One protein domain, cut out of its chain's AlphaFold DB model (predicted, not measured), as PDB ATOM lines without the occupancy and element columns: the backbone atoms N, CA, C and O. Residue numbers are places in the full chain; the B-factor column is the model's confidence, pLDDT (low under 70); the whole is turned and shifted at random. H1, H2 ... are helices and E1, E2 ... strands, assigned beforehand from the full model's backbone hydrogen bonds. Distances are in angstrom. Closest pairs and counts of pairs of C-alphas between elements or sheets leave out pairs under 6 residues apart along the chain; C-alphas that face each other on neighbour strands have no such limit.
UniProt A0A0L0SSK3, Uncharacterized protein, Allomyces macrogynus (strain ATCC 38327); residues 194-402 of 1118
ATOM      1  N   VAL A 194      29.915  48.408 -68.236       90.06
ATOM      2  CA  VAL A 194      31.092  47.530 -68.124       90.06
ATOM      3  C   VAL A 194      30.666  46.102 -68.469       90.06
ATOM      4  O   VAL A 194      30.011  45.439 -67.670       90.06
ATOM      5  N   ALA A 195      31.013  45.642 -69.670       86.06
ATOM      6  CA  ALA A 195      30.667  44.304 -70.140       86.06
ATOM      7  C   ALA A 195      31.460  43.209 -69.401       86.06
ATOM      8  O   ALA A 195      32.676  43.321 -69.242       86.06
ATOM      9  N   SER A 196      30.768  42.134 -69.023       88.81
ATOM     10  CA  SER A 196      31.337  40.885 -68.506       88.81
ATOM     11  C   SER A 196      30.514  39.701 -69.011       88.81
ATOM     12  O   SER A 196      29.288  39.789 -69.101       88.81
ATOM     13  N   GLU A 197      31.169  38.582 -69.321       88.12
ATOM     14  CA  GLU A 197      30.485  37.324 -69.655       88.12
ATOM     15  C   GLU A 197      29.773  36.704 -68.441       88.12
ATOM     16  O   GLU A 197      28.798  35.969 -68.594       88.12
ATOM     17  N   HIS A 198      30.207  37.058 -67.229       91.12
ATOM     18  CA  HIS A 198      29.657  36.541 -65.983       91.12
ATOM     19  C   HIS A 198      28.494  37.375 -65.414       91.12
ATOM     20  O   HIS A 198      27.996  37.038 -64.341       91.12
ATOM     21  N   GLU A 199      28.002  38.432 -66.082       91.75
ATOM     22  CA  GLU A 199      26.942  39.290 -65.511       91.75
ATOM     23  C   GLU A 199      25.742  38.473 -64.984       91.75
ATOM     24  O   GLU A 199      25.279  38.706 -63.864       91.75
ATOM     25  N   ALA A 200      25.274  37.477 -65.743       91.06
ATOM     26  CA  ALA A 200      24.122  36.658 -65.367       91.06
ATOM     27  C   ALA A 200      24.315  35.885 -64.045       91.06
ATOM     28  O   ALA A 200      23.360  35.754 -63.275       91.06
ATOM     29  N   GLU A 201      25.537  35.434 -63.743       93.12
ATOM     30  CA  GLU A 201      25.897  34.780 -62.478       93.12
ATOM     31  C   GLU A 201      25.686  35.741 -61.296       93.12
ATOM     32  O   GLU A 201      24.939  35.450 -60.358       93.12
ATOM     33  N   PHE A 202      26.282  36.933 -61.368       94.50
ATOM     34  CA  PHE A 202      26.281  37.892 -60.262       94.50
ATOM     35  C   PHE A 202      24.935  38.617 -60.102       94.50
ATOM     36  O   PHE A 202      24.507  38.876 -58.974       94.50
ATOM     37  N   GLN A 203      24.196  38.855 -61.192       91.50
ATOM     38  CA  GLN A 203      22.797  39.300 -61.118       91.50
ATOM     39  C   GLN A 203      21.920  38.243 -60.420       91.50
ATOM     40  O   GLN A 203      21.073  38.589 -59.591       91.50
ATOM     41  N   CYS A 204      22.159  36.946 -60.665       92.12
ATOM     42  CA  CYS A 204      21.489  35.875 -59.923       92.12
ATOM     43  C   CYS A 204      21.884  35.861 -58.443       92.12
ATOM     44  O   CYS A 204      21.003  35.725 -57.594       92.12
ATOM     45  N   TYR A 205      23.154  36.088 -58.094       93.44
ATOM     46  CA  TYR A 205      23.554  36.247 -56.691       93.44
ATOM     47  C   TYR A 205      22.850  37.437 -56.020       93.44
ATOM     48  O   TYR A 205      22.432  37.312 -54.871       93.44
ATOM     49  N   GLN A 206      22.608  38.553 -56.724       91.69
ATOM     50  CA  GLN A 206      21.838  39.673 -56.164       91.69
ATOM     51  C   GLN A 206      20.368  39.289 -55.913       91.69
ATOM     52  O   GLN A 206      19.830  39.582 -54.845       91.69
ATOM     53  N   VAL A 207      19.723  38.590 -56.855       90.19
ATOM     54  CA  VAL A 207      18.364  38.037 -56.670       90.19
ATOM     55  C   VAL A 207      18.314  37.088 -55.466       90.19
ATOM     56  O   VAL A 207      17.367  37.138 -54.678       90.19
ATOM     57  N   LEU A 208      19.335  36.242 -55.310       88.88
ATOM     58  CA  LEU A 208      19.421  35.233 -54.257       88.88
ATOM     59  C   LEU A 208      19.828  35.805 -52.885       88.88
ATOM     60  O   LEU A 208      19.406  35.238 -51.890       88.88
ATOM     61  N   LEU A 209      20.527  36.944 -52.781       86.25
ATOM     62  CA  LEU A 209      20.687  37.657 -51.495       86.25
ATOM     63  C   LEU A 209      19.378  38.303 -51.009       86.25
ATOM     64  O   LEU A 209      19.184  38.517 -49.811       86.25
ATOM     65  N   TYR A 210      18.462  38.607 -51.932       81.25
ATOM     66  CA  TYR A 210      17.113  39.083 -51.624       81.25
ATOM     67  C   TYR A 210      16.062  37.966 -51.671       81.25
ATOM     68  O   TYR A 210      14.872  38.263 -51.735       81.25
ATOM     69  N   PHE A 211      16.447  36.683 -51.582       74.44
ATOM     70  CA  PHE A 211      15.544  35.531 -51.763       74.44
ATOM     71  C   PHE A 211      14.256  35.587 -50.926       74.44
ATOM     72  O   PHE A 211      13.197  35.120 -51.360       74.44
ATOM     73  N   THR A 212      14.366  36.178 -49.733       67.56
ATOM     74  CA  THR A 212      13.298  36.330 -48.735       67.56
ATOM     75  C   THR A 212      12.582  37.687 -48.770       67.56
ATOM     76  O   THR A 212      11.543  37.834 -48.132       67.56
ATOM     77  N   ASP A 213      13.089  38.670 -49.522       75.50
ATOM     78  CA  ASP A 213      12.377  39.910 -49.843       75.50
ATOM     79  C   ASP A 213      11.724  39.742 -51.212       75.50
ATOM     80  O   ASP A 213      12.278  40.092 -52.259       75.50
ATOM     81  N   ARG A 214      10.521  39.164 -51.197       71.06
ATOM     82  CA  ARG A 214       9.773  38.855 -52.412       71.06
ATOM     83  C   ARG A 214       9.591  40.072 -53.325       71.06
ATOM     84  O   ARG A 214       9.665  39.918 -54.539       71.06
ATOM     85  N   ALA A 215       9.373  41.266 -52.772       73.94
ATOM     86  CA  ALA A 215       9.132  42.466 -53.571       73.94
ATOM     87  C   ALA A 215      10.385  42.889 -54.353       73.94
ATOM     88  O   ALA A 215      10.287  43.169 -55.549       73.94
ATOM     89  N   LYS A 216      11.566  42.880 -53.717       79.00
ATOM     90  CA  LYS A 216      12.839  43.134 -54.414       79.00
ATOM     91  C   LYS A 216      13.178  42.010 -55.392       79.00
ATOM     92  O   LYS A 216      13.516  42.283 -56.541       79.00
ATOM     93  N   ARG A 217      13.053  40.756 -54.959       83.31
ATOM     94  CA  ARG A 217      13.381  39.559 -55.744       83.31
ATOM     95  C   ARG A 217      12.549  39.439 -57.017       83.31
ATOM     96  O   ARG A 217      13.118  39.281 -58.091       83.31
ATOM     97  N   ASP A 218      11.223  39.536 -56.913       80.06
ATOM     98  CA  ASP A 218      10.320  39.398 -58.062       80.06
ATOM     99  C   ASP A 218      10.522  40.573 -59.051       80.06
ATOM    100  O   ASP A 218      10.488  40.369 -60.264       80.06
ATOM    101  N   ALA A 219      10.837  41.783 -58.558       82.62
ATOM    102  CA  ALA A 219      11.174  42.941 -59.395       82.62
ATOM    103  C   ALA A 219      12.543  42.824 -60.099       82.62
ATOM    104  O   ALA A 219      12.683  43.266 -61.240       82.62
ATOM    105  N   LEU A 220      13.548  42.217 -59.457       85.12
ATOM    106  CA  LEU A 220      14.837  41.916 -60.092       85.12
ATOM    107  C   LEU A 220      14.702  40.784 -61.122       85.12
ATOM    108  O   LEU A 220      15.212  40.915 -62.231       85.12
ATOM    109  N   LEU A 221      13.959  39.717 -60.806       83.19
ATOM    110  CA  LEU A 221      13.673  38.616 -61.735       83.19
ATOM    111  C   LEU A 221      12.938  39.079 -62.999       83.19
ATOM    112  O   LEU A 221      13.190  38.532 -64.073       83.19
ATOM    113  N   LEU A 222      12.070  40.092 -62.896       82.88
ATOM    114  CA  LEU A 222      11.342  40.645 -64.040       82.88
ATOM    115  C   LEU A 222      12.280  41.225 -65.114       82.88
ATOM    116  O   LEU A 222      11.998  41.059 -66.298       82.88
ATOM    117  N   LYS A 223      13.430  41.807 -64.729       81.50
ATOM    118  CA  LYS A 223      14.465  42.271 -65.679       81.50
ATOM    119  C   LYS A 223      15.001  41.147 -66.572       81.50
ATOM    120  O   LYS A 223      15.430  41.399 -67.689       81.50
ATOM    121  N   TYR A 224      14.979  39.913 -66.067       80.00
ATOM    122  CA  TYR A 224      15.544  38.731 -66.713       80.00
ATOM    123  C   TYR A 224      14.462  37.730 -67.133       80.00
ATOM    124  O   TYR A 224      14.775  36.560 -67.356       80.00
ATOM    125  N   ALA A 225      13.196  38.153 -67.246       75.44
ATOM    126  CA  ALA A 225      12.059  37.281 -67.555       75.44
ATOM    127  C   ALA A 225      12.298  36.417 -68.809       75.44
ATOM    128  O   ALA A 225      12.136  35.196 -68.751       75.44
ATOM    129  N   GLU A 226      12.796  37.034 -69.881       79.44
ATOM    130  CA  GLU A 226      13.077  36.406 -71.181       79.44
ATOM    131  C   GLU A 226      14.457  35.724 -71.252       79.44
ATOM    132  O   GLU A 226      14.692  34.883 -72.120       79.44
ATOM    133  N   SER A 227      15.371  36.023 -70.317       84.56
ATOM    134  CA  SER A 227      16.707  35.419 -70.322       84.56
ATOM    135  C   SER A 227      16.637  33.904 -70.098       84.56
ATOM    136  O   SER A 227      16.031  33.409 -69.135       84.56
ATOM    137  N   SER A 228      17.284  33.187 -71.020       82.81
ATOM    138  CA  SER A 228      17.368  31.725 -71.084       82.81
ATOM    139  C   SER A 228      18.644  31.155 -70.451       82.81
ATOM    140  O   SER A 228      18.829  29.936 -70.459       82.81
ATOM    141  N   ASP A 229      19.502  32.016 -69.902       88.56
ATOM    142  CA  ASP A 229      20.765  31.680 -69.238       88.56
ATOM    143  C   ASP A 229      20.607  30.594 -68.136       88.56
ATOM    144  O   ASP A 229      19.578  30.565 -67.449       88.56
ATOM    145  N   PRO A 230      21.579  29.671 -67.954       86.31
ATOM    146  CA  PRO A 230      21.496  28.601 -66.955       86.31
ATOM    147  C   PRO A 230      21.420  29.083 -65.495       86.31
ATOM    148  O   PRO A 230      20.632  28.513 -64.736       86.31
ATOM    149  N   TYR A 231      22.159  30.127 -65.097       89.50
ATOM    150  CA  TYR A 231      22.077  30.709 -63.749       89.50
ATOM    151  C   TYR A 231      20.696  31.325 -63.520       89.50
ATOM    152  O   TYR A 231      20.049  31.055 -62.501       89.50
ATOM    153  N   VAL A 232      20.191  32.082 -64.500       89.81
ATOM    154  CA  VAL A 232      18.852  32.690 -64.451       89.81
ATOM    155  C   VAL A 232      17.766  31.614 -64.377       89.81
ATOM    156  O   VAL A 232      16.820  31.736 -63.598       89.81
ATOM    157  N   ARG A 233      17.902  30.527 -65.144       87.94
ATOM    158  CA  ARG A 233      16.964  29.394 -65.156       87.94
ATOM    159  C   ARG A 233      16.947  28.649 -63.820       87.94
ATOM    160  O   ARG A 233      15.866  28.412 -63.279       87.94
ATOM    161  N   ALA A 234      18.118  28.333 -63.264       87.50
ATOM    162  CA  ALA A 234      18.247  27.698 -61.952       87.50
ATOM    163  C   ALA A 234      17.679  28.593 -60.835       87.50
ATOM    164  O   ALA A 234      16.920  28.121 -59.988       87.50
ATOM    165  N   THR A 235      17.962  29.897 -60.884       89.56
ATOM    166  CA  THR A 235      17.454  30.894 -59.928       89.56
ATOM    167  C   THR A 235      15.932  31.021 -59.993       89.56
ATOM    168  O   THR A 235      15.267  30.899 -58.965       89.56
ATOM    169  N   LYS A 236      15.346  31.151 -61.196       86.12
ATOM    170  CA  LYS A 236      13.884  31.110 -61.402       86.12
ATOM    171  C   LYS A 236      13.274  29.841 -60.791       86.12
ATOM    172  O   LYS A 236      12.277  29.929 -60.074       86.12
ATOM    173  N   GLN A 237      13.882  28.674 -61.017       84.75
ATOM    174  CA  GLN A 237      13.384  27.404 -60.483       84.75
ATOM    175  C   GLN A 237      13.489  27.310 -58.948       84.75
ATOM    176  O   GLN A 237      12.556  26.827 -58.305       84.75
ATOM    177  N   LEU A 238      14.568  27.818 -58.341       84.88
ATOM    178  CA  LEU A 238      14.703  27.921 -56.881       84.88
ATOM    179  C   LEU A 238      13.616  28.816 -56.275       84.88
ATOM    180  O   LEU A 238      12.956  28.419 -55.316       84.88
ATOM    181  N   CYS A 239      13.378  29.993 -56.857       82.38
ATOM    182  CA  CYS A 239      12.360  30.924 -56.368       82.38
ATOM    183  C   CYS A 239      10.927  30.368 -56.497       82.38
ATOM    184  O   CYS A 239      10.086  30.669 -55.650       82.38
ATOM    185  N   LEU A 240      10.648  29.527 -57.502       78.69
ATOM    186  CA  LEU A 240       9.359  28.832 -57.653       78.69
ATOM    187  C   LEU A 240       9.126  27.768 -56.567       78.69
ATOM    188  O   LEU A 240       8.026  27.686 -56.015       78.69
ATOM    189  N   HIS A 241      10.155  26.981 -56.235       75.12
ATOM    190  CA  HIS A 241      10.086  25.961 -55.180       75.12
ATOM    191  C   HIS A 241      10.043  26.540 -53.759       75.12
ATOM    192  O   HIS A 241       9.778  25.799 -52.821       75.12
ATOM    193  N   MET A 242      10.265  27.846 -53.583       68.50
ATOM    194  CA  MET A 242      10.275  28.512 -52.271       68.50
ATOM    195  C   MET A 242       9.258  29.661 -52.173       68.50
ATOM    196  O   MET A 242       9.406  30.584 -51.373       68.50
ATOM    197  N   ALA A 243       8.194  29.613 -52.980       63.97
ATOM    198  CA  ALA A 243       7.056  30.520 -52.849       63.97
ATOM    199  C   ALA A 243       6.169  30.098 -51.659       63.97
ATOM    200  O   ALA A 243       5.333  29.202 -51.784       63.97
ATOM    201  N   ALA A 244       6.375  30.741 -50.506       54.22
ATOM    202  CA  ALA A 244       5.711  30.416 -49.244       54.22
ATOM    203  C   ALA A 244       4.167  30.551 -49.294       54.22
ATOM    204  O   ALA A 244       3.646  31.455 -49.957       54.22
ATOM    205  N   PRO A 245       3.416  29.708 -48.554       45.91
ATOM    206  CA  PRO A 245       1.950  29.696 -48.601       45.91
ATOM    207  C   PRO A 245       1.275  30.849 -47.847       45.91
ATOM    208  O   PRO A 245       0.133  31.185 -48.142       45.91
ATOM    209  N   ILE A 246       1.962  31.464 -46.879       46.81
ATOM    210  CA  ILE A 246       1.379  32.440 -45.937       46.81
ATOM    211  C   ILE A 246       1.073  33.800 -46.611       46.81
ATOM    212  O   ILE A 246       0.286  34.591 -46.099       46.81
ATOM    213  N   GLU A 247       1.651  34.070 -47.786       48.78
ATOM    214  CA  GLU A 247       1.660  35.394 -48.433       48.78
ATOM    215  C   GLU A 247       0.693  35.534 -49.627       48.78
ATOM    216  O   GLU A 247       0.908  36.348 -50.534       48.78
ATOM    217  N   ARG A 248      -0.375  34.730 -49.670       45.72
ATOM    218  CA  ARG A 248      -1.434  34.834 -50.689       45.72
ATOM    219  C   ARG A 248      -2.805  34.901 -50.024       45.72
ATOM    220  O   ARG A 248      -3.052  34.240 -49.020       45.72
ATOM    221  N   GLY A 249      -3.689  35.732 -50.578       38.66
ATOM    222  CA  GLY A 249      -5.058  35.873 -50.079       38.66
ATOM    223  C   GLY A 249      -5.845  34.556 -50.170       38.66
ATOM    224  O   GLY A 249      -5.508  33.701 -50.998       38.66
ATOM    225  N   PRO A 250      -6.893  34.377 -49.344       33.19
ATOM    226  CA  PRO A 250      -7.671  33.141 -49.311       33.19
ATOM    227  C   PRO A 250      -8.271  32.846 -50.691       33.19
ATOM    228  O   PRO A 250      -9.128  33.583 -51.171       33.19
ATOM    229  N   GLY A 251      -7.807  31.766 -51.330       40.62
ATOM    230  CA  GLY A 251      -8.319  31.308 -52.625       40.62
ATOM    231  C   GLY A 251      -7.276  30.790 -53.620       40.62
ATOM    232  O   GLY A 251      -7.661  30.073 -54.539       40.62
ATOM    233  N   THR A 252      -5.975  31.081 -53.472       39.53
ATOM    234  CA  THR A 252      -4.965  30.504 -54.388       39.53
ATOM    235  C   THR A 252      -4.672  29.040 -54.029       39.53
ATOM    236  O   THR A 252      -4.183  28.799 -52.922       39.53
ATOM    237  N   PRO A 253      -4.930  28.060 -54.913       42.34
ATOM    238  CA  PRO A 253      -4.719  26.654 -54.592       42.34
ATOM    239  C   PRO A 253      -3.228  26.283 -54.588       42.34
ATOM    240  O   PRO A 253      -2.483  26.695 -55.473       42.34
ATOM    241  N   ILE A 254      -2.861  25.414 -53.638       44.75
ATOM    242  CA  ILE A 254      -1.574  24.705 -53.511       44.75
ATOM    243  C   ILE A 254      -0.375  25.590 -53.102       44.75
ATOM    244  O   ILE A 254       0.069  26.485 -53.821       44.75
ATOM    245  N   SER A 255       0.208  25.261 -51.939       47.59
ATOM    246  CA  SER A 255       1.575  25.658 -51.573       47.59
ATOM    247  C   SER A 255       2.559  25.011 -52.547       47.59
ATOM    248  O   SER A 255       2.529  23.793 -52.721       47.59
ATOM    249  N   THR A 256       3.441  25.794 -53.172       55.56
ATOM    250  CA  THR A 256       4.589  25.253 -53.928       55.56
ATOM    251  C   THR A 256       5.888  25.324 -53.131       55.56
ATOM    252  O   THR A 256       6.959  25.145 -53.709       55.56
ATOM    253  N   TYR A 257       5.792  25.590 -51.824       69.12
ATOM    254  CA  TYR A 257       6.917  25.572 -50.905       69.12
ATOM    255  C   TYR A 257       7.385  24.124 -50.709       69.12
ATOM    256  O   TYR A 257       6.732  23.307 -50.066       69.12
ATOM    257  N   ASP A 258       8.512  23.795 -51.327       78.25
ATOM    258  CA  ASP A 258       9.017  22.439 -51.483       78.25
ATOM    259  C   ASP A 258      10.511  22.418 -51.146       78.25
ATOM    260  O   ASP A 258      11.389  22.233 -51.996       78.25
ATOM    261  N   TYR A 259      10.791  22.634 -49.857       84.31
ATOM    262  CA  TYR A 259      12.136  22.595 -49.282       84.31
ATOM    263  C   TYR A 259      12.878  21.300 -49.652       84.31
ATOM    264  O   TYR A 259      14.061  21.327 -49.993       84.31
ATOM    265  N   ALA A 260      12.177  20.160 -49.665       83.62
ATOM    266  CA  ALA A 260      12.756  18.867 -50.019       83.62
ATOM    267  C   ALA A 260      13.238  18.825 -51.482       83.62
ATOM    268  O   ALA A 260      14.357  18.371 -51.748       83.62
ATOM    269  N   ARG A 261      12.443  19.329 -52.439       85.44
ATOM    270  CA  ARG A 261      12.858  19.455 -53.845       85.44
ATOM    271  C   ARG A 261      13.915  20.540 -54.036       85.44
ATOM    272  O   ARG A 261      14.818  20.311 -54.838       85.44
ATOM    273  N   MET A 262      13.868  21.647 -53.290       87.19
ATOM    274  CA  MET A 262      14.934  22.657 -53.286       87.19
ATOM    275  C   MET A 262      16.273  22.023 -52.896       87.19
ATOM    276  O   MET A 262      17.199  22.056 -53.701       87.19
ATOM    277  N   ILE A 263      16.388  21.383 -51.724       88.56
ATOM    278  CA  ILE A 263      17.658  20.760 -51.310       88.56
ATOM    279  C   ILE A 263      18.060  19.634 -52.278       88.56
ATOM    280  O   ILE A 263      19.227  19.535 -52.653       88.56
ATOM    281  N   LYS A 264      17.110  18.826 -52.776       88.12
ATOM    282  CA  LYS A 264      17.390  17.815 -53.816       88.12
ATOM    283  C   LYS A 264      17.894  18.424 -55.134       88.12
ATOM    284  O   LYS A 264      18.526  17.716 -55.913       88.12
ATOM    285  N   MET A 265      17.627  19.701 -55.396       88.31
ATOM    286  CA  MET A 265      18.129  20.431 -56.557       88.31
ATOM    287  C   MET A 265      19.485  21.099 -56.280       88.31
ATOM    288  O   MET A 265      20.364  21.009 -57.128       88.31
ATOM    289  N   LEU A 266      19.703  21.658 -55.082       88.44
ATOM    290  CA  LEU A 266      21.019  22.155 -54.635       88.44
ATOM    291  C   LEU A 266      22.076  21.042 -54.526       88.44
ATOM    292  O   LEU A 266      23.269  21.301 -54.642       88.44
ATOM    293  N   LYS A 267      21.643  19.792 -54.345       86.94
ATOM    294  CA  LYS A 267      22.490  18.588 -54.398       86.94
ATOM    295  C   LYS A 267      22.902  18.148 -55.806       86.94
ATOM    296  O   LYS A 267      23.571  17.127 -55.920       86.94
ATOM    297  N   LYS A 268      22.468  18.838 -56.865       85.75
ATOM    298  CA  LYS A 268      22.840  18.499 -58.243       85.75
ATOM    299  C   LYS A 268      23.917  19.431 -58.772       85.75
ATOM    300  O   LYS A 268      23.746  20.648 -58.753       85.75
ATOM    301  N   ASP A 269      24.889  18.825 -59.430       80.25
ATOM    302  CA  ASP A 269      25.927  19.469 -60.245       80.25
ATOM    303  C   ASP A 269      25.324  20.319 -61.389       80.25
ATOM    304  O   ASP A 269      25.944  21.245 -61.895       80.25
ATOM    305  N   SER A 270      24.056  20.072 -61.756       82.44
ATOM    306  CA  SER A 270      23.291  20.893 -62.709       82.44
ATOM    307  C   SER A 270      22.893  22.286 -62.190       82.44
ATOM    308  O   SER A 270      22.247  23.037 -62.919       82.44
ATOM    309  N   VAL A 271      23.168  22.608 -60.923       86.19
ATOM    310  CA  VAL A 271      23.018  23.951 -60.339       86.19
ATOM    311  C   VAL A 271      24.412  24.420 -59.926       86.19
ATOM    312  O   VAL A 271      24.962  23.787 -59.027       86.19
ATOM    313  N   PRO A 272      24.972  25.498 -60.509       89.38
ATOM    314  CA  PRO A 272      26.318  25.977 -60.182       89.38
ATOM    315  C   PRO A 272      26.536  26.182 -58.677       89.38
ATOM    316  O   PRO A 272      25.664  26.747 -58.006       89.38
ATOM    317  N   LEU A 273      27.692  25.764 -58.145       88.94
ATOM    318  CA  LEU A 273      27.999  25.840 -56.708       88.94
ATOM    319  C   LEU A 273      27.706  27.209 -56.100       88.94
ATOM    320  O   LEU A 273      27.063  27.265 -55.058       88.94
ATOM    321  N   GLY A 274      28.101  28.311 -56.742       89.06
ATOM    322  CA  GLY A 274      27.871  29.650 -56.192       89.06
ATOM    323  C   GLY A 274      26.392  29.971 -55.935       89.06
ATOM    324  O   GLY A 274      26.071  30.574 -54.913       89.06
ATOM    325  N   ILE A 275      25.463  29.468 -56.764       89.94
ATOM    326  CA  ILE A 275      24.016  29.569 -56.493       89.94
ATOM    327  C   ILE A 275      23.653  28.797 -55.218       89.94
ATOM    328  O   ILE A 275      22.896  29.301 -54.386       89.94
ATOM    329  N   ALA A 276      24.199  27.592 -55.036       89.00
ATOM    330  CA  ALA A 276      23.970  26.808 -53.828       89.00
ATOM    331  C   ALA A 276      24.567  27.487 -52.583       89.00
ATOM    332  O   ALA A 276      23.870  27.580 -51.572       89.00
ATOM    333  N   LEU A 277      25.785  28.037 -52.676       88.25
ATOM    334  CA  LEU A 277      26.439  28.799 -51.608       88.25
ATOM    335  C   LEU A 277      25.591  30.002 -51.180       88.25
ATOM    336  O   LEU A 277      25.298  30.122 -49.990       88.25
ATOM    337  N   VAL A 278      25.108  30.836 -52.116       89.12
ATOM    338  CA  VAL A 278      24.238  31.981 -51.774       89.12
ATOM    339  C   VAL A 278      22.952  31.517 -51.080       89.12
ATOM    340  O   VAL A 278      22.543  32.124 -50.094       89.12
ATOM    341  N   VAL A 279      22.332  30.412 -51.513       86.88
ATOM    342  CA  VAL A 279      21.134  29.887 -50.829       86.88
ATOM    343  C   VAL A 279      21.451  29.374 -49.414       86.88
ATOM    344  O   VAL A 279      20.596  29.497 -48.531       86.88
ATOM    345  N   THR A 280      22.672  28.891 -49.131       83.50
ATOM    346  CA  THR A 280      23.041  28.512 -47.749       83.50
ATOM    347  C   THR A 280      23.022  29.686 -46.767       83.50
ATOM    348  O   THR A 280      22.704  29.478 -45.597       83.50
ATOM    349  N   LEU A 281      23.230  30.924 -47.237       83.00
ATOM    350  CA  LEU A 281      23.148  32.150 -46.424       83.00
ATOM    351  C   LEU A 281      21.751  32.380 -45.820       83.00
ATOM    352  O   LEU A 281      21.591  33.146 -44.869       83.00
ATOM    353  N   HIS A 282      20.728  31.717 -46.364       80.81
ATOM    354  CA  HIS A 282      19.349  31.780 -45.889       80.81
ATOM    355  C   HIS A 282      18.867  30.475 -45.241       80.81
ATOM    356  O   HIS A 282      17.732  30.432 -44.760       80.81
ATOM    357  N   LEU A 283      19.700  29.427 -45.190       82.94
ATOM    358  CA  LEU A 283      19.282  28.059 -44.868       82.94
ATOM    359  C   LEU A 283      18.520  27.947 -43.544       82.94
ATOM    360  O   LEU A 283      17.490  27.289 -43.511       82.94
ATOM    361  N   ASP A 284      18.952  28.630 -42.482       80.50
ATOM    362  CA  ASP A 284      18.289  28.568 -41.168       80.50
ATOM    363  C   ASP A 284      16.903  29.232 -41.154       80.50
ATOM    364  O   ASP A 284      16.001  28.787 -40.440       80.50
ATOM    365  N   ARG A 285      16.680  30.243 -42.003       79.25
ATOM    366  CA  ARG A 285      15.337  30.791 -42.233       79.25
ATOM    367  C   ARG A 285      14.497  29.852 -43.095       79.25
ATOM    368  O   ARG A 285      13.334  29.641 -42.781       79.25
ATOM    369  N   LEU A 286      15.081  29.206 -44.103       82.75
ATOM    370  CA  LEU A 286      14.365  28.219 -44.919       82.75
ATOM    371  C   LEU A 286      14.000  26.961 -44.102       82.75
ATOM    372  O   LEU A 286      12.878  26.481 -44.200       82.75
ATOM    373  N   ARG A 287      14.876  26.484 -43.209       85.62
ATOM    374  CA  ARG A 287      14.592  25.419 -42.227       85.62
ATOM    375  C   ARG A 287      13.421  25.800 -41.307       85.62
ATOM    376  O   ARG A 287      12.546  24.975 -41.055       85.62
ATOM    377  N   ARG A 288      13.379  27.057 -40.844       83.25
ATOM    378  CA  ARG A 288      12.299  27.619 -40.010       83.25
ATOM    379  C   ARG A 288      10.971  27.680 -40.770       83.25
ATOM    380  O   ARG A 288       9.961  27.203 -40.261       83.25
ATOM    381  N   ASP A 289      10.983  28.231 -41.981       80.44
ATOM    382  CA  ASP A 289       9.797  28.369 -42.833       80.44
ATOM    383  C   ASP A 289       9.232  26.985 -43.226       80.44
ATOM    384  O   ASP A 289       8.018  26.786 -43.206       80.44
ATOM    385  N   ALA A 290      10.101  25.994 -43.471       83.62
ATOM    386  CA  ALA A 290       9.716  24.603 -43.717       83.62
ATOM    387  C   ALA A 290       9.085  23.928 -42.490       83.62
ATOM    388  O   ALA A 290       8.027  23.307 -42.607       83.62
ATOM    389  N   LEU A 291       9.683  24.084 -41.303       84.00
ATOM    390  CA  LEU A 291       9.105  23.578 -40.053       84.00
ATOM    391  C   LEU A 291       7.742  24.228 -39.763       84.00
ATOM    392  O   LEU A 291       6.812  23.550 -39.323       84.00
ATOM    393  N   LYS A 292       7.595  25.522 -40.073       80.81
ATOM    394  CA  LYS A 292       6.328  26.247 -39.958       80.81
ATOM    395  C   LYS A 292       5.262  25.694 -40.906       80.81
ATOM    396  O   LYS A 292       4.135  25.476 -40.467       80.81
ATOM    397  N   ASP A 293       5.600  25.430 -42.170       77.94
ATOM    398  CA  ASP A 293       4.652  24.835 -43.122       77.94
ATOM    399  C   ASP A 293       4.258  23.410 -42.699       77.94
ATOM    400  O   ASP A 293       3.079  23.068 -42.722       77.94
ATOM    401  N   MET A 294       5.191  22.603 -42.175       78.75
ATOM    402  CA  MET A 294       4.880  21.290 -41.579       78.75
ATOM    403  C   MET A 294       3.891  21.403 -40.400       78.75
ATOM    404  O   MET A 294       2.912  20.658 -40.345       78.75
ATOM    405  N   MET A 295       4.088  22.368 -39.490       79.38
ATOM    406  CA  MET A 295       3.178  22.632 -38.359       79.38
ATOM    407  C   MET A 295       1.803  23.190 -38.772       79.38
ATOM    408  O   MET A 295       0.845  23.085 -38.005       79.38
ATOM    409  N   LEU A 296       1.686  23.799 -39.956       75.19
ATOM    410  CA  LEU A 296       0.427  24.343 -40.477       75.19
ATOM    411  C   LEU A 296      -0.332  23.345 -41.368       75.19
ATOM    412  O   LEU A 296      -1.563  23.340 -41.350       75.19
ATOM    413  N   SER A 297       0.383  22.499 -42.115       68.38
ATOM    414  CA  SER A 297      -0.174  21.558 -43.101       68.38
ATOM    415  C   SER A 297      -0.419  20.137 -42.573       68.38
ATOM    416  O   SER A 297      -1.243  19.425 -43.143       68.38
ATOM    417  N   GLY A 298       0.211  19.724 -41.463       58.41
ATOM    418  CA  GLY A 298       0.082  18.372 -40.879       58.41
ATOM    419  C   GLY A 298      -1.308  17.983 -40.333       58.41
ATOM    420  O   GLY A 298      -1.497  16.870 -39.830       58.41
ATOM    421  N   PHE A 299      -2.294  18.879 -40.432       53.59
ATOM    422  CA  PHE A 299      -3.659  18.691 -39.946       53.59
ATOM    423  C   PHE A 299      -4.623  18.415 -41.105       53.59
ATOM    424  O   PHE A 299      -4.842  19.266 -41.965       53.59
ATOM    425  N   HIS A 300      -5.272  17.246 -41.094       50.38
ATOM    426  CA  HIS A 300      -6.366  16.961 -42.023       50.38
ATOM    427  C   HIS A 300      -7.509  17.972 -41.791       50.38
ATOM    428  O   HIS A 300      -7.809  18.264 -40.627       50.38
ATOM    429  N   PRO A 301      -8.249  18.426 -42.824       45.50
ATOM    430  CA  PRO A 301      -9.407  19.326 -42.665       45.50
ATOM    431  C   PRO A 301     -10.541  18.795 -41.760       45.50
ATOM    432  O   PRO A 301     -11.491  19.518 -41.477       45.50
ATOM    433  N   ASN A 302     -10.427  17.559 -41.261       44.88
ATOM    434  CA  ASN A 302     -11.375  16.911 -40.352       44.88
ATOM    435  C   ASN A 302     -10.872  16.914 -38.888       44.88
ATOM    436  O   ASN A 302     -11.333  16.114 -38.077       44.88
ATOM    437  N   GLY A 303      -9.866  17.735 -38.555       50.38
ATOM    438  CA  GLY A 303      -9.332  17.902 -37.195       50.38
ATOM    439  C   GLY A 303      -8.429  16.772 -36.683       50.38
ATOM    440  O   GLY A 303      -7.864  16.892 -35.601       50.38
ATOM    441  N   ARG A 304      -8.248  15.686 -37.446       46.22
ATOM    442  CA  ARG A 304      -7.274  14.630 -37.129       46.22
ATOM    443  C   ARG A 304      -5.892  15.025 -37.660       46.22
ATOM    444  O   ARG A 304      -5.717  15.166 -38.869       46.22
ATOM    445  N   ALA A 305      -4.923  15.192 -36.764       52.53
ATOM    446  CA  ALA A 305      -3.511  15.238 -37.140       52.53
ATOM    447  C   ALA A 305      -3.092  13.864 -37.685       52.53
ATOM    448  O   ALA A 305      -3.466  12.839 -37.111       52.53
ATOM    449  N   VAL A 306      -2.356  13.834 -38.800       54.09
ATOM    450  CA  VAL A 306      -1.967  12.564 -39.449       54.09
ATOM    451  C   VAL A 306      -0.731  11.955 -38.776       54.09
ATOM    452  O   VAL A 306      -0.674  10.744 -38.598       54.09
ATOM    453  N   GLN A 307       0.192  12.799 -38.308       55.91
ATOM    454  CA  GLN A 307       1.215  12.482 -37.307       55.91
ATOM    455  C   GLN A 307       1.393  13.711 -36.410       55.91
ATOM    456  O   GLN A 307       1.715  14.787 -36.906       55.91
ATOM    457  N   THR A 308       1.173  13.570 -35.098       64.25
ATOM    458  CA  THR A 308       1.517  14.625 -34.126       64.25
ATOM    459  C   THR A 308       2.997  14.599 -33.771       64.25
ATOM    460  O   THR A 308       3.580  15.657 -33.596       64.25
ATOM    461  N   ARG A 309       3.623  13.418 -33.692       73.62
ATOM    462  CA  ARG A 309       5.049  13.260 -33.374       73.62
ATOM    463  C   ARG A 309       5.899  13.012 -34.622       73.62
ATOM    464  O   ARG A 309       5.488  12.259 -35.505       73.62
ATOM    465  N   ILE A 310       7.088  13.617 -34.654       82.62
ATOM    466  CA  ILE A 310       8.173  13.309 -35.598       82.62
ATOM    467  C   ILE A 310       9.480  13.143 -34.819       82.62
ATOM    468  O   ILE A 310       9.900  14.049 -34.096       82.62
ATOM    469  N   ASP A 311      10.137  12.005 -35.007       87.06
ATOM    470  CA  ASP A 311      11.451  11.679 -34.443       87.06
ATOM    471  C   ASP A 311      12.527  12.658 -34.935       87.06
ATOM    472  O   ASP A 311      12.594  13.026 -36.114       87.06
ATOM    473  N   LEU A 312      13.421  13.062 -34.034       86.44
ATOM    474  CA  LEU A 312      14.438  14.076 -34.304       86.44
ATOM    475  C   LEU A 312      15.438  13.615 -35.378       86.44
ATOM    476  O   LEU A 312      15.938  14.442 -36.139       86.44
ATOM    477  N   VAL A 313      15.665  12.304 -35.520       87.44
ATOM    478  CA  VAL A 313      16.438  11.697 -36.623       87.44
ATOM    479  C   VAL A 313      15.738  11.915 -37.973       87.44
ATOM    480  O   VAL A 313      16.360  12.359 -38.944       87.44
ATOM    481  N   THR A 314      14.424  11.676 -38.034       87.12
ATOM    482  CA  THR A 314      13.604  11.926 -39.227       87.12
ATOM    483  C   THR A 314      13.594  13.415 -39.583       87.12
ATOM    484  O   THR A 314      13.780  13.759 -40.754       87.12
ATOM    485  N   LEU A 315      13.471  14.303 -38.591       86.81
ATOM    486  CA  LEU A 315      13.514  15.754 -38.793       86.81
ATOM    487  C   LEU A 315      14.896  16.244 -39.261       86.81
ATOM    488  O   LEU A 315      14.971  17.015 -40.215       86.81
ATOM    489  N   THR A 316      15.979  15.733 -38.665       87.94
ATOM    490  CA  THR A 316      17.378  15.985 -39.073       87.94
ATOM    491  C   THR A 316      17.571  15.660 -40.555       87.94
ATOM    492  O   THR A 316      18.116  16.467 -41.310       87.94
ATOM    493  N   ARG A 317      17.027  14.521 -41.011       86.50
ATOM    494  CA  ARG A 317      17.046  14.100 -42.420       86.50
ATOM    495  C   ARG A 317      16.168  14.966 -43.334       86.50
ATOM    496  O   ARG A 317      16.532  15.145 -44.493       86.50
ATOM    497  N   ILE A 318      15.035  15.492 -42.869       85.38
ATOM    498  CA  ILE A 318      14.156  16.362 -43.678       85.38
ATOM    499  C   ILE A 318      14.761  17.763 -43.825       85.38
ATOM    500  O   ILE A 318      14.915  18.250 -44.943       85.38
ATOM    501  N   LEU A 319      15.147  18.388 -42.709       87.31
ATOM    502  CA  LEU A 319      15.674  19.756 -42.660       87.31
ATOM    503  C   LEU A 319      17.177  19.848 -42.978       87.31
ATOM    504  O   LEU A 319      17.698  20.946 -43.164       87.31
ATOM    505  N   GLN A 320      17.849  18.703 -43.143       87.19
ATOM    506  CA  GLN A 320      19.238  18.591 -43.609       87.19
ATOM    507  C   GLN A 320      20.207  19.343 -42.679       87.19
ATOM    508  O   GLN A 320      21.005  20.185 -43.097       87.19
ATOM    509  N   PHE A 321      20.092  19.039 -41.387       86.56
ATOM    510  CA  PHE A 321      21.107  19.319 -40.370       86.56
ATOM    511  C   PHE A 321      22.232  18.271 -40.456       86.56
ATOM    512  O   PHE A 321      22.006  17.167 -40.955       86.56
ATOM    513  N   LYS A 322      23.441  18.607 -39.988       82.62
ATOM    514  CA  LYS A 322      24.588  17.686 -39.931       82.62
ATOM    515  C   LYS A 322      24.375  16.600 -38.883       82.62
ATOM    516  O   LYS A 322      24.516  15.418 -39.175       82.62
ATOM    517  N   ASP A 323      24.004  17.031 -37.679       85.25
ATOM    518  CA  ASP A 323      23.851  16.185 -36.499       85.25
ATOM    519  C   ASP A 323      22.450  16.342 -35.894       85.25
ATOM    520  O   ASP A 323      21.872  17.433 -35.908       85.25
ATOM    521  N   VAL A 324      21.968  15.296 -35.217       86.38
ATOM    522  CA  VAL A 324      20.775  15.349 -34.344       86.38
ATOM    523  C   VAL A 324      20.897  16.475 -33.301       86.38
ATOM    524  O   VAL A 324      19.916  17.150 -32.984       86.38
ATOM    525  N   ASN A 325      22.120  16.747 -32.834       86.50
ATOM    526  CA  ASN A 325      22.429  17.830 -31.898       86.50
ATOM    527  C   ASN A 325      22.237  19.231 -32.511       86.50
ATOM    528  O   ASN A 325      21.694  20.101 -31.842       86.50
ATOM    529  N   GLU A 326      22.592  19.448 -33.785       83.81
ATOM    530  CA  GLU A 326      22.350  20.732 -34.477       83.81
ATOM    531  C   GLU A 326      20.839  20.981 -34.635       83.81
ATOM    532  O   GLU A 326      20.357  22.088 -34.402       83.81
ATOM    533  N   CYS A 327      20.072  19.927 -34.939       87.06
ATOM    534  CA  CYS A 327      18.612  19.999 -34.984       87.06
ATOM    535  C   CYS A 327      18.005  20.317 -33.599       87.06
ATOM    536  O   CYS A 327      17.059  21.100 -33.509       87.06
ATOM    537  N   ARG A 328      18.558  19.750 -32.513       85.88
ATOM    538  CA  ARG A 328      18.156  20.051 -31.125       85.88
ATOM    539  C   ARG A 328      18.478  21.498 -30.735       85.88
ATOM    540  O   ARG A 328      17.611  22.180 -30.190       85.88
ATOM    541  N   GLU A 329      19.689  21.973 -31.028       84.88
ATOM    542  CA  GLU A 329      20.113  23.364 -30.799       84.88
ATOM    543  C   GLU A 329      19.161  24.345 -31.503       84.88
ATOM    544  O   GLU A 329      18.627  25.253 -30.865       84.88
ATOM    545  N   PHE A 330      18.863  24.105 -32.785       85.50
ATOM    546  CA  PHE A 330      17.933  24.913 -33.580       85.50
ATOM    547  C   PHE A 330      16.534  24.995 -32.945       85.50
ATOM    548  O   PHE A 330      16.014  26.090 -32.740       85.50
ATOM    549  N   LEU A 331      15.933  23.855 -32.581       87.06
ATOM    550  CA  LEU A 331      14.605  23.800 -31.946       87.06
ATOM    551  C   LEU A 331      14.563  24.515 -30.587       87.06
ATOM    552  O   LEU A 331      13.586  25.205 -30.283       87.06
ATOM    553  N   THR A 332      15.639  24.394 -29.805       85.62
ATOM    554  CA  THR A 332      15.776  25.027 -28.484       85.62
ATOM    555  C   THR A 332      15.694  26.552 -28.586       85.62
ATOM    556  O   THR A 332      15.041  27.187 -27.759       85.62
ATOM    557  N   VAL A 333      16.279  27.155 -29.629       83.44
ATOM    558  CA  VAL A 333      16.243  28.617 -29.842       83.44
ATOM    559  C   VAL A 333      14.838  29.132 -30.201       83.44
ATOM    560  O   VAL A 333      14.516  30.281 -29.907       83.44
ATOM    561  N   PHE A 334      13.962  28.283 -30.748       82.75
ATOM    562  CA  PHE A 334      12.541  28.602 -30.963       82.75
ATOM    563  C   PHE A 334      11.634  28.209 -29.785       82.75
ATOM    564  O   PHE A 334      10.412  28.278 -29.912       82.75
ATOM    565  N   ALA A 335      12.215  27.788 -28.653       82.56
ATOM    566  CA  ALA A 335      11.510  27.270 -27.479       82.56
ATOM    567  C   ALA A 335      10.539  26.108 -27.791       82.56
ATOM    568  O   ALA A 335       9.533  25.925 -27.103       82.56
ATOM    569  N   ILE A 336      10.837  25.309 -28.824       84.69
ATOM    570  CA  ILE A 336      10.051  24.119 -29.172       84.69
ATOM    571  C   ILE A 336      10.526  22.960 -28.284       84.69
ATOM    572  O   ILE A 336      11.704  22.598 -28.355       84.69
ATOM    573  N   PRO A 337       9.652  22.358 -27.455       81.94
ATOM    574  CA  PRO A 337      10.051  21.267 -26.578       81.94
ATOM    575  C   PRO A 337      10.363  20.005 -27.388       81.94
ATOM    576  O   PRO A 337       9.534  19.514 -28.157       81.94
ATOM    577  N   VAL A 338      11.558  19.458 -27.173       84.44
ATOM    578  CA  VAL A 338      11.910  18.097 -27.587       84.44
ATOM    579  C   VAL A 338      11.461  17.155 -26.473       84.44
ATOM    580  O   VAL A 338      11.870  17.313 -25.326       84.44
ATOM    581  N   GLN A 339      10.600  16.199 -26.808       80.88
ATOM    582  CA  GLN A 339      10.194  15.121 -25.915       80.88
ATOM    583  C   GLN A 339      11.295  14.053 -25.972       80.88
ATOM    584  O   GLN A 339      11.476  13.391 -26.997       80.88
ATOM    585  N   GLU A 340      12.077  13.938 -24.901       78.00
ATOM    586  CA  GLU A 340      13.017  12.827 -24.725       78.00
ATOM    587  C   GLU A 340      12.254  11.560 -24.321       78.00
ATOM    588  O   GLU A 340      11.183  11.638 -23.714       78.00
ATOM    589  N   GLY A 341      12.780  10.399 -24.702       65.06
ATOM    590  CA  GLY A 341      12.197   9.113 -24.349       65.06
ATOM    591  C   GLY A 341      12.414   8.768 -22.875       65.06
ATOM    592  O   GLY A 341      13.527   8.894 -22.376       65.06
ATOM    593  N   GLU A 342      11.364   8.320 -22.180       56.31
ATOM    594  CA  GLU A 342      11.438   7.922 -20.760       56.31
ATOM    595  C   GLU A 342      12.063   6.524 -20.548       56.31
ATOM    596  O   GLU A 342      12.335   6.138 -19.415       56.31
ATOM    597  N   GLU A 343      12.325   5.779 -21.628       55.31
ATOM    598  CA  GLU A 343      13.043   4.496 -21.622       55.31
ATOM    599  C   GLU A 343      14.318   4.591 -22.482       55.31
ATOM    600  O   GLU A 343      14.266   5.137 -23.591       55.31
ATOM    601  N   ASP A 344      15.432   4.003 -22.011       48.94
ATOM    602  CA  ASP A 344      16.831   4.123 -22.504       48.94
ATOM    603  C   ASP A 344      17.112   3.696 -23.974       48.94
ATOM    604  O   ASP A 344      18.263   3.534 -24.385       48.94
ATOM    605  N   GLY A 345      16.078   3.501 -24.792       54.28
ATOM    606  CA  GLY A 345      16.171   3.202 -26.224       54.28
ATOM    607  C   GLY A 345      15.091   3.867 -27.083       54.28
ATOM    608  O   GLY A 345      14.888   3.441 -28.219       54.28
ATOM    609  N   SER A 346      14.372   4.868 -26.561       58.59
ATOM    610  CA  SER A 346      13.306   5.567 -27.292       58.59
ATOM    611  C   SER A 346      13.783   6.912 -27.868       58.59
ATOM    612  O   SER A 346      14.195   7.814 -27.139       58.59
ATOM    613  N   ASP A 347      13.757   7.031 -29.201       67.44
ATOM    614  CA  ASP A 347      14.289   8.186 -29.937       67.44
ATOM    615  C   ASP A 347      13.597   9.503 -29.545       67.44
ATOM    616  O   ASP A 347      12.370   9.617 -29.550       67.44
ATOM    617  N   ALA A 348      14.400  10.539 -29.275       80.62
ATOM    618  CA  ALA A 348      13.895  11.877 -28.979       80.62
ATOM    619  C   ALA A 348      13.062  12.426 -30.153       80.62
ATOM    620  O   ALA A 348      13.484  12.356 -31.311       80.62
ATOM    621  N   ALA A 349      11.906  13.020 -29.863       82.75
ATOM    622  CA  ALA A 349      10.927  13.455 -30.861       82.75
ATOM    623  C   ALA A 349      10.409  14.877 -30.593       82.75
ATOM    624  O   ALA A 349      10.513  15.401 -29.486       82.75
ATOM    625  N   ILE A 350       9.814  15.508 -31.607       83.94
ATOM    626  CA  ILE A 350       9.033  16.743 -31.443       83.94
ATOM    627  C   ILE A 350       7.550  16.494 -31.681       83.94
ATOM    628  O   ILE A 350       7.177  15.613 -32.457       83.94
ATOM    629  N   GLU A 351       6.711  17.327 -31.071       79.81
ATOM    630  CA  GLU A 351       5.280  17.371 -31.357       79.81
ATOM    631  C   GLU A 351       4.949  18.553 -32.287       79.81
ATOM    632  O   GLU A 351       5.132  19.720 -31.938       79.81
ATOM    633  N   LEU A 352       4.459  18.262 -33.495       76.00
ATOM    634  CA  LEU A 352       3.998  19.245 -34.477       76.00
ATOM    635  C   LEU A 352       2.637  19.829 -34.074       76.00
ATOM    636  O   LEU A 352       1.598  19.529 -34.663       76.00
ATOM    637  N   SER A 353       2.644  20.708 -33.075       74.88
ATOM    638  CA  SER A 353       1.471  21.501 -32.718       74.88
ATOM    639  C   SER A 353       1.421  22.821 -33.486       74.88
ATOM    640  O   SER A 353       2.381  23.593 -33.503       74.88
ATOM    641  N   ARG A 354       0.241  23.156 -34.025       73.25
ATOM    642  CA  ARG A 354      -0.049  24.484 -34.591       73.25
ATOM    643  C   ARG A 354       0.134  25.619 -33.566       73.25
ATOM    644  O   ARG A 354       0.336  26.760 -33.969       73.25
ATOM    645  N   ALA A 355       0.123  25.311 -32.265       72.62
ATOM    646  CA  ALA A 355       0.426  26.263 -31.195       72.62
ATOM    647  C   ALA A 355       1.897  26.732 -31.174       72.62
ATOM    648  O   ALA A 355       2.175  27.793 -30.622       72.62
ATOM    649  N   TYR A 356       2.826  25.993 -31.794       75.44
ATOM    650  CA  TYR A 356       4.238  26.386 -31.895       75.44
ATOM    651  C   TYR A 356       4.546  27.233 -33.142       75.44
ATOM    652  O   TYR A 356       5.542  27.953 -33.161       75.44
ATOM    653  N   ALA A 357       3.675  27.231 -34.159       74.31
ATOM    654  CA  ALA A 357       3.875  28.019 -35.379       74.31
ATOM    655  C   ALA A 357       4.040  29.547 -35.144       74.31
ATOM    656  O   ALA A 357       4.832  30.150 -35.867       74.31
ATOM    657  N   PRO A 358       3.386  30.187 -34.144       74.75
ATOM    658  CA  PRO A 358       3.661  31.581 -33.773       74.75
ATOM    659  C   PRO A 358       5.023  31.811 -33.096       74.75
ATOM    660  O   PRO A 358       5.569  32.905 -33.204       74.75
ATOM    661  N   LEU A 359       5.607  30.811 -32.421       72.44
ATOM    662  CA  LEU A 359       6.920  30.959 -31.766       72.44
ATOM    663  C   LEU A 359       8.039  31.170 -32.800       72.44
ATOM    664  O   LEU A 359       8.955  31.964 -32.588       72.44
ATOM    665  N   LEU A 360       7.903  30.527 -33.966       74.19
ATOM    666  CA  LEU A 360       8.789  30.702 -35.121       74.19
ATOM    667  C   LEU A 360       8.769  32.149 -35.669       74.19
ATOM    668  O   LEU A 360       9.780  32.602 -36.214       74.19
ATOM    669  N   ASP A 361       7.665  32.884 -35.484       67.88
ATOM    670  CA  ASP A 361       7.525  34.294 -35.887       67.88
ATOM    671  C   ASP A 361       8.057  35.279 -34.837       67.88
ATOM    672  O   ASP A 361       8.608  36.319 -35.190       67.88
ATOM    673  N   ILE A 362       7.945  34.963 -33.543       60.97
ATOM    674  CA  ILE A 362       8.453  35.834 -32.467       60.97
ATOM    675  C   ILE A 362       9.986  35.965 -32.549       60.97
ATOM    676  O   ILE A 362      10.540  37.041 -32.336       60.97
ATOM    677  N   ALA A 363      10.679  34.901 -32.959       51.75
ATOM    678  CA  ALA A 363      12.129  34.876 -33.153       51.75
ATOM    679  C   ALA A 363      12.616  35.555 -34.462       51.75
ATOM    680  O   ALA A 363      13.649  35.164 -35.020       51.75
ATOM    681  N   ILE A 364      11.866  36.505 -35.033       50.38
ATOM    682  CA  ILE A 364      12.281  37.283 -36.222       50.38
ATOM    683  C   ILE A 364      13.252  38.422 -35.851       50.38
ATOM    684  O   ILE A 364      14.131  38.736 -36.647       50.38
ATOM    685  N   ASP A 365      13.156  38.982 -34.641       43.22
ATOM    686  CA  ASP A 365      13.981  40.121 -34.186       43.22
ATOM    687  C   ASP A 365      15.331  39.729 -33.540       43.22
ATOM    688  O   ASP A 365      16.068  40.588 -33.043       43.22
ATOM    689  N   ILE A 366      15.706  38.442 -33.564       45.47
ATOM    690  CA  ILE A 366      17.063  38.028 -33.180       45.47
ATOM    691  C   ILE A 366      18.023  38.511 -34.281       45.47
ATOM    692  O   ILE A 366      18.124  37.916 -35.351       45.47
ATOM    693  N   LYS A 367      18.694  39.644 -34.028       41.78
ATOM    694  CA  LYS A 367      19.644  40.284 -34.962       41.78
ATOM    695  C   LYS A 367      20.881  39.443 -35.249       41.78
ATOM    696  O   LYS A 367      21.514  39.620 -36.287       41.78
ATOM    697  N   GLU A 368      21.235  38.566 -34.322       42.09
ATOM    698  CA  GLU A 368      22.177  37.491 -34.579       42.09
ATOM    699  C   GLU A 368      21.402  36.379 -35.297       42.09
ATOM    700  O   GLU A 368      20.362  35.953 -34.786       42.09
ATOM    701  N   PRO A 369      21.845  35.896 -36.473       47.88
ATOM    702  CA  PRO A 369      21.229  34.710 -37.049       47.88
ATOM    703  C   PRO A 369      21.285  33.581 -36.016       47.88
ATOM    704  O   PRO A 369      22.254  33.488 -35.257       47.88
ATOM    705  N   VAL A 370      20.271  32.710 -36.007       47.84
ATOM    706  CA  VAL A 370      20.282  31.458 -35.230       47.84
ATOM    707  C   VAL A 370      21.323  30.543 -35.861       47.84
ATOM    708  O   VAL A 370      21.002  29.655 -36.644       47.84
ATOM    709  N   ALA A 371      22.588  30.865 -35.605       46.34
ATOM    710  CA  ALA A 371      23.715  30.334 -36.329       46.34
ATOM    711  C   ALA A 371      23.876  28.876 -35.934       46.34
ATOM    712  O   ALA A 371      24.453  28.560 -34.890       46.34
ATOM    713  N   THR A 372      23.415  27.988 -36.810       49.19
ATOM    714  CA  THR A 372      24.019  26.668 -36.887       49.19
ATOM    715  C   THR A 372      25.499  26.910 -37.194       49.19
ATOM    716  O   THR A 372      25.871  27.359 -38.277       49.19
ATOM    717  N   LYS A 373      26.359  26.747 -36.176       52.38
ATOM    718  CA  LYS A 373      27.789  27.142 -36.184       52.38
ATOM    719  C   LYS A 373      28.644  26.203 -37.046       52.38
ATOM    720  O   LYS A 373      29.781  25.886 -36.709       52.38
ATOM    721  N   LYS A 374      28.032  25.627 -38.077       55.88
ATOM    722  CA  LYS A 374      28.439  24.403 -38.748       55.88
ATOM    723  C   LYS A 374      28.161  24.532 -40.237       55.88
ATOM    724  O   LYS A 374      27.117  25.012 -40.668       55.88
ATOM    725  N   HIS A 375      29.127  24.052 -41.000       62.72
ATOM    726  CA  HIS A 375      29.036  23.798 -42.427       62.72
ATOM    727  C   HIS A 375      27.803  22.922 -42.744       62.72
ATOM    728  O   HIS A 375      27.608  21.903 -42.066       62.72
ATOM    729  N   PRO A 376      26.955  23.274 -43.729       70.69
ATOM    730  CA  PRO A 376      25.756  22.504 -44.032       70.69
ATOM    731  C   PRO A 376      26.132  21.222 -44.787       70.69
ATOM    732  O   PRO A 376      26.274  21.235 -46.011       70.69
ATOM    733  N   ALA A 377      26.217  20.122 -44.028       71.06
ATOM    734  CA  ALA A 377      26.738  18.783 -44.367       71.06
ATOM    735  C   ALA A 377      26.358  18.183 -45.739       71.06
ATOM    736  O   ALA A 377      26.918  17.181 -46.184       71.06
ATOM    737  N   PHE A 378      25.339  18.739 -46.390       77.69
ATOM    738  CA  PHE A 378      24.792  18.257 -47.645       77.69
ATOM    739  C   PHE A 378      25.499  18.808 -48.896       77.69
ATOM    740  O   PHE A 378      25.246  18.287 -49.983       77.69
ATOM    741  N   LEU A 379      26.356  19.831 -48.752       81.31
ATOM    742  CA  LEU A 379      27.211  20.371 -49.823       81.31
ATOM    743  C   LEU A 379      28.693  19.986 -49.676       81.31
ATOM    744  O   LEU A 379      29.436  20.124 -50.644       81.31
ATOM    745  N   ASP A 380      29.112  19.423 -48.537       76.81
ATOM    746  CA  ASP A 380      30.461  18.883 -48.295       76.81
ATOM    747  C   ASP A 380      30.990  18.009 -49.457       76.81
ATOM    748  O   ASP A 380      32.148  18.186 -49.826       76.81
ATOM    749  N   PRO A 381      30.188  17.138 -50.119       73.50
ATOM    750  CA  PRO A 381      30.672  16.341 -51.253       73.50
ATOM    751  C   PRO A 381      31.051  17.148 -52.506       73.50
ATOM    752  O   PRO A 381      31.760  16.620 -53.359       73.50
ATOM    753  N   ARG A 382      30.568  18.393 -52.639       78.88
ATOM    754  CA  ARG A 382      30.863  19.304 -53.764       78.88
ATOM    755  C   ARG A 382      32.042  20.236 -53.469       78.88
ATOM    756  O   ARG A 382      32.695  20.696 -54.397       78.88
ATOM    757  N   VAL A 383      32.325  20.491 -52.191       74.44
ATOM    758  CA  VAL A 383      33.362  21.432 -51.719       74.44
ATOM    759  C   VAL A 383      34.423  20.691 -50.893       74.44
ATOM    760  O   VAL A 383      34.909  21.159 -49.866       74.44
ATOM    761  N   ASP A 384      34.773  19.481 -51.329       75.62
ATOM    762  CA  ASP A 384      35.733  18.636 -50.626       75.62
ATOM    763  C   ASP A 384      37.175  19.049 -50.964       75.62
ATOM    764  O   ASP A 384      37.788  18.582 -51.932       75.62
ATOM    765  N   LEU A 385      37.727  19.924 -50.117       68.44
ATOM    766  CA  LEU A 385      39.121  20.378 -50.167       68.44
ATOM    767  C   LEU A 385      40.138  19.216 -50.124       68.44
ATOM    768  O   LEU A 385      41.262  19.373 -50.595       68.44
ATOM    769  N   GLY A 386      39.764  18.055 -49.573       59.00
ATOM    770  CA  GLY A 386      40.610  16.861 -49.487       59.00
ATOM    771  C   GLY A 386      40.505  15.922 -50.694       59.00
ATOM    772  O   GLY A 386      41.434  15.158 -50.946       59.00
ATOM    773  N   LYS A 387      39.411  15.983 -51.469       61.19
ATOM    774  CA  LYS A 387      39.203  15.193 -52.704       61.19
ATOM    775  C   LYS A 387      39.420  15.998 -53.990       61.19
ATOM    776  O   LYS A 387      38.995  15.584 -55.066       61.19
ATOM    777  N   GLY A 388      40.135  17.119 -53.890       65.81
ATOM    778  CA  GLY A 388      40.645  17.856 -55.042       65.81
ATOM    779  C   GLY A 388      39.680  18.874 -55.643       65.81
ATOM    780  O   GLY A 388      39.815  19.161 -56.828       65.81
ATOM    781  N   PHE A 389      38.738  19.433 -54.878       82.38
ATOM    782  CA  PHE A 389      38.053  20.668 -55.282       82.38
ATOM    783  C   PHE A 389      39.087  21.779 -55.541       82.38
ATOM    784  O   PHE A 389      39.804  22.175 -54.619       82.38
ATOM    785  N   ASP A 390      39.201  22.271 -56.782       86.94
ATOM    786  CA  ASP A 390      40.143  23.351 -57.084       86.94
ATOM    787  C   ASP A 390      39.545  24.721 -56.733       86.94
ATOM    788  O   ASP A 390      38.795  25.337 -57.493       86.94
ATOM    789  N   VAL A 391      39.919  25.195 -55.545       88.69
ATOM    790  CA  VAL A 391      39.522  26.493 -54.988       88.69
ATOM    791  C   VAL A 391      39.860  27.656 -55.925       88.69
ATOM    792  O   VAL A 391      39.058  28.579 -56.065       88.69
ATOM    793  N   VAL A 392      41.027  27.632 -56.573       89.62
ATOM    794  CA  VAL A 392      41.498  28.742 -57.413       89.62
ATOM    795  C   VAL A 392      40.777  28.734 -58.758       89.62
ATOM    796  O   VAL A 392      40.383  29.799 -59.234       89.62
ATOM    797  N   GLN A 393      40.501  27.559 -59.331       90.88
ATOM    798  CA  GLN A 393      39.649  27.427 -60.516       90.88
ATOM    799  C   GLN A 393      38.218  27.907 -60.236       90.88
ATOM    800  O   GLN A 393      37.678  28.677 -61.036       90.88
ATOM    801  N   PHE A 394      37.624  27.521 -59.099       91.88
ATOM    802  CA  PHE A 394      36.294  27.994 -58.702       91.88
ATOM    803  C   PHE A 394      36.268  29.517 -58.523       91.88
ATOM    804  O   PHE A 394      35.384  30.183 -59.061       91.88
ATOM    805  N   ILE A 395      37.259  30.098 -57.839       92.69
ATOM    806  CA  ILE A 395      37.373  31.557 -57.699       92.69
ATOM    807  C   ILE A 395      37.486  32.223 -59.078       92.69
ATOM    808  O   ILE A 395      36.734  33.155 -59.368       92.69
ATOM    809  N   ARG A 396      38.364  31.725 -59.961       92.75
ATOM    810  CA  ARG A 396      38.596  32.303 -61.296       92.75
ATOM    811  C   ARG A 396      37.383  32.214 -62.229       92.75
ATOM    812  O   ARG A 396      37.131  33.186 -62.936       92.75
ATOM    813  N   THR A 397      36.646  31.099 -62.224       88.81
ATOM    814  CA  THR A 397      35.668  30.751 -63.287       88.81
ATOM    815  C   THR A 397      34.244  30.432 -62.822       88.81
ATOM    816  O   THR A 397      33.336  30.403 -63.647       88.81
ATOM    817  N   GLY A 398      34.032  30.158 -61.533       84.62
ATOM    818  CA  GLY A 398      32.767  29.636 -60.998       84.62
ATOM    819  C   GLY A 398      32.540  28.132 -61.216       84.62
ATOM    820  O   GLY A 398      31.590  27.583 -60.659       84.62
ATOM    821  N   GLU A 399      33.400  27.441 -61.975       83.25
ATOM    822  CA  GLU A 399      33.249  26.011 -62.267       83.25
ATOM    823  C   GLU A 399      33.719  25.094 -61.126       83.25
ATOM    824  O   GLU A 399      34.782  25.277 -60.533       83.25
ATOM    825  N   GLU A 400      32.971  24.013 -60.905       73.31
ATOM    826  CA  GLU A 400      33.358  22.892 -60.043       73.31
ATOM    827  C   GLU A 400      34.177  21.862 -60.827       73.31
ATOM    828  O   GLU A 400      33.654  20.843 -61.285       73.31
ATOM    829  N   ARG A 401      35.483  22.101 -60.977       63.31
ATOM    830  CA  ARG A 401      36.403  21.054 -61.441       63.31
ATOM    831  C   ARG A 401      37.086  20.387 -60.258       63.31
ATOM    832  O   ARG A 401      37.798  21.031 -59.486       63.31
ATOM    833  N   THR A 402      36.925  19.072 -60.155       51.19
ATOM    834  CA  THR A 402      37.877  18.241 -59.420       51.19
ATOM    835  C   THR A 402      39.206  18.220 -60.172       51.19
ATOM    836  O   THR A 402      39.241  18.078 -61.397       51.19
TER     837      THR A 402
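This is residues 194 to 402 of the 1118 residues of an uncharacterized protein of Allomyces macrogynus (strain ATCC 38327) (UniProt A0A0L0SSK3). Five helices, H1 to H5, form a loose-edged helical body in which H1, H2, H3 and H5 run nearly side by side, and H6 leads from it to a smaller second part. There H7 and H8 cross at about a right angle beside a small strand pair, E1 and E2, while H10 is set off at the end of a long link without touching any helix. The 209 printed residues hold ten named helices and two named strands, in the order H1 H2 H3 H4 H5 H6 E1 H7 H8 E2 H9 H10; the sheet, E1 - E2, is antiparallel. The class is mostly helix, though under half of the residues, 99 of 209, are in named elements. The whole is compact, with a radius of gyration of the C-alphas of 19.0 A and spans of 61 by 48 by 30 A.

H1, residues 199 to 209, and H2, residues 214 to 223, are a helical hairpin; they touch at a shallow tilt of 13 degrees, opposite ways, closest at the C-alphas of Val 207 and Arg 217, 5.3 A apart. H3, residues 230 to 241, touches H1 with residues 231 to 235 alone, the same way at a shallow tilt of 21 degrees, closest at the C-alphas of Glu 201 and Tyr 231, 5.7 A. H4, residues 259 to 266, forms a helical hairpin with H3, closest at the C-alphas of His 241 and Met 262, 6.2 A. H5, residues 273 to 280, touches H1 the same way at a shallow tilt of 15 degrees, closest at the C-alphas of Leu 208 and Val 278, 6.3 A. H6, residues 283 to 297, and H5 meet only through their link. H6 only just touches H4, with 3 pairs of C-alphas within 8 A, closest at Tyr 259 and Ala 290, 6.4 A. The helix packing is mostly aligned, with 5 of 6 tilted pairs that touch at a shallow tilt. E1, residues 309 to 311, is the antiparallel neighbour of E2, residues 349 to 351, with N 310 to O 350 at 3.0 A and N 350 to O 310 at 2.9 A, within hydrogen-bond range. H7, residues 312 to 319, touches H8, residues 324 to 333, about perpendicular at 80 degrees, closest at the C-alphas of Thr 316 and Val 324, 5.9 A. H9, residues 359 to 362, is close to H6 but not clearly touching, and H10, residues 391 to 397, is apart from H1 and H5, among others. Every O i to N i+4 pair is within hydrogen-bond range in H1, H3, H4, H5, H6, H7, H8 and H10; H2 has 5 of 6, and H9 is too short for such a pair.

H1 begins at C-alpha 199, (26.942, 39.290, -65.511), and is 15.4 A long; H2 is 14.5 A and H3 16.6 A. H4, H5, H7 and H10 are shorter helices, and H9 has 4 residues. H6, the longest helix by residues, runs 20.6 A from C-alpha 283 at (19.282, 28.059, -44.868). H8 is 14.7 A long. E1 and E2 have 3 residues each. H10 ends at C-alpha 397, (35.668, 30.751, -63.287).

The two C-alphas farthest apart, those of Val 194 and Glu 343, are 65.9 A apart. The printed part has no cut. The long links are H3 to H4, H6 to E1, H8 to E2 and H9 to H10, the last with 28 residues. Mean pLDDT of the printed part is 75.4; 57 residues are under 70, among them residues 242 to 257, 297 to 308 and 361 to 375.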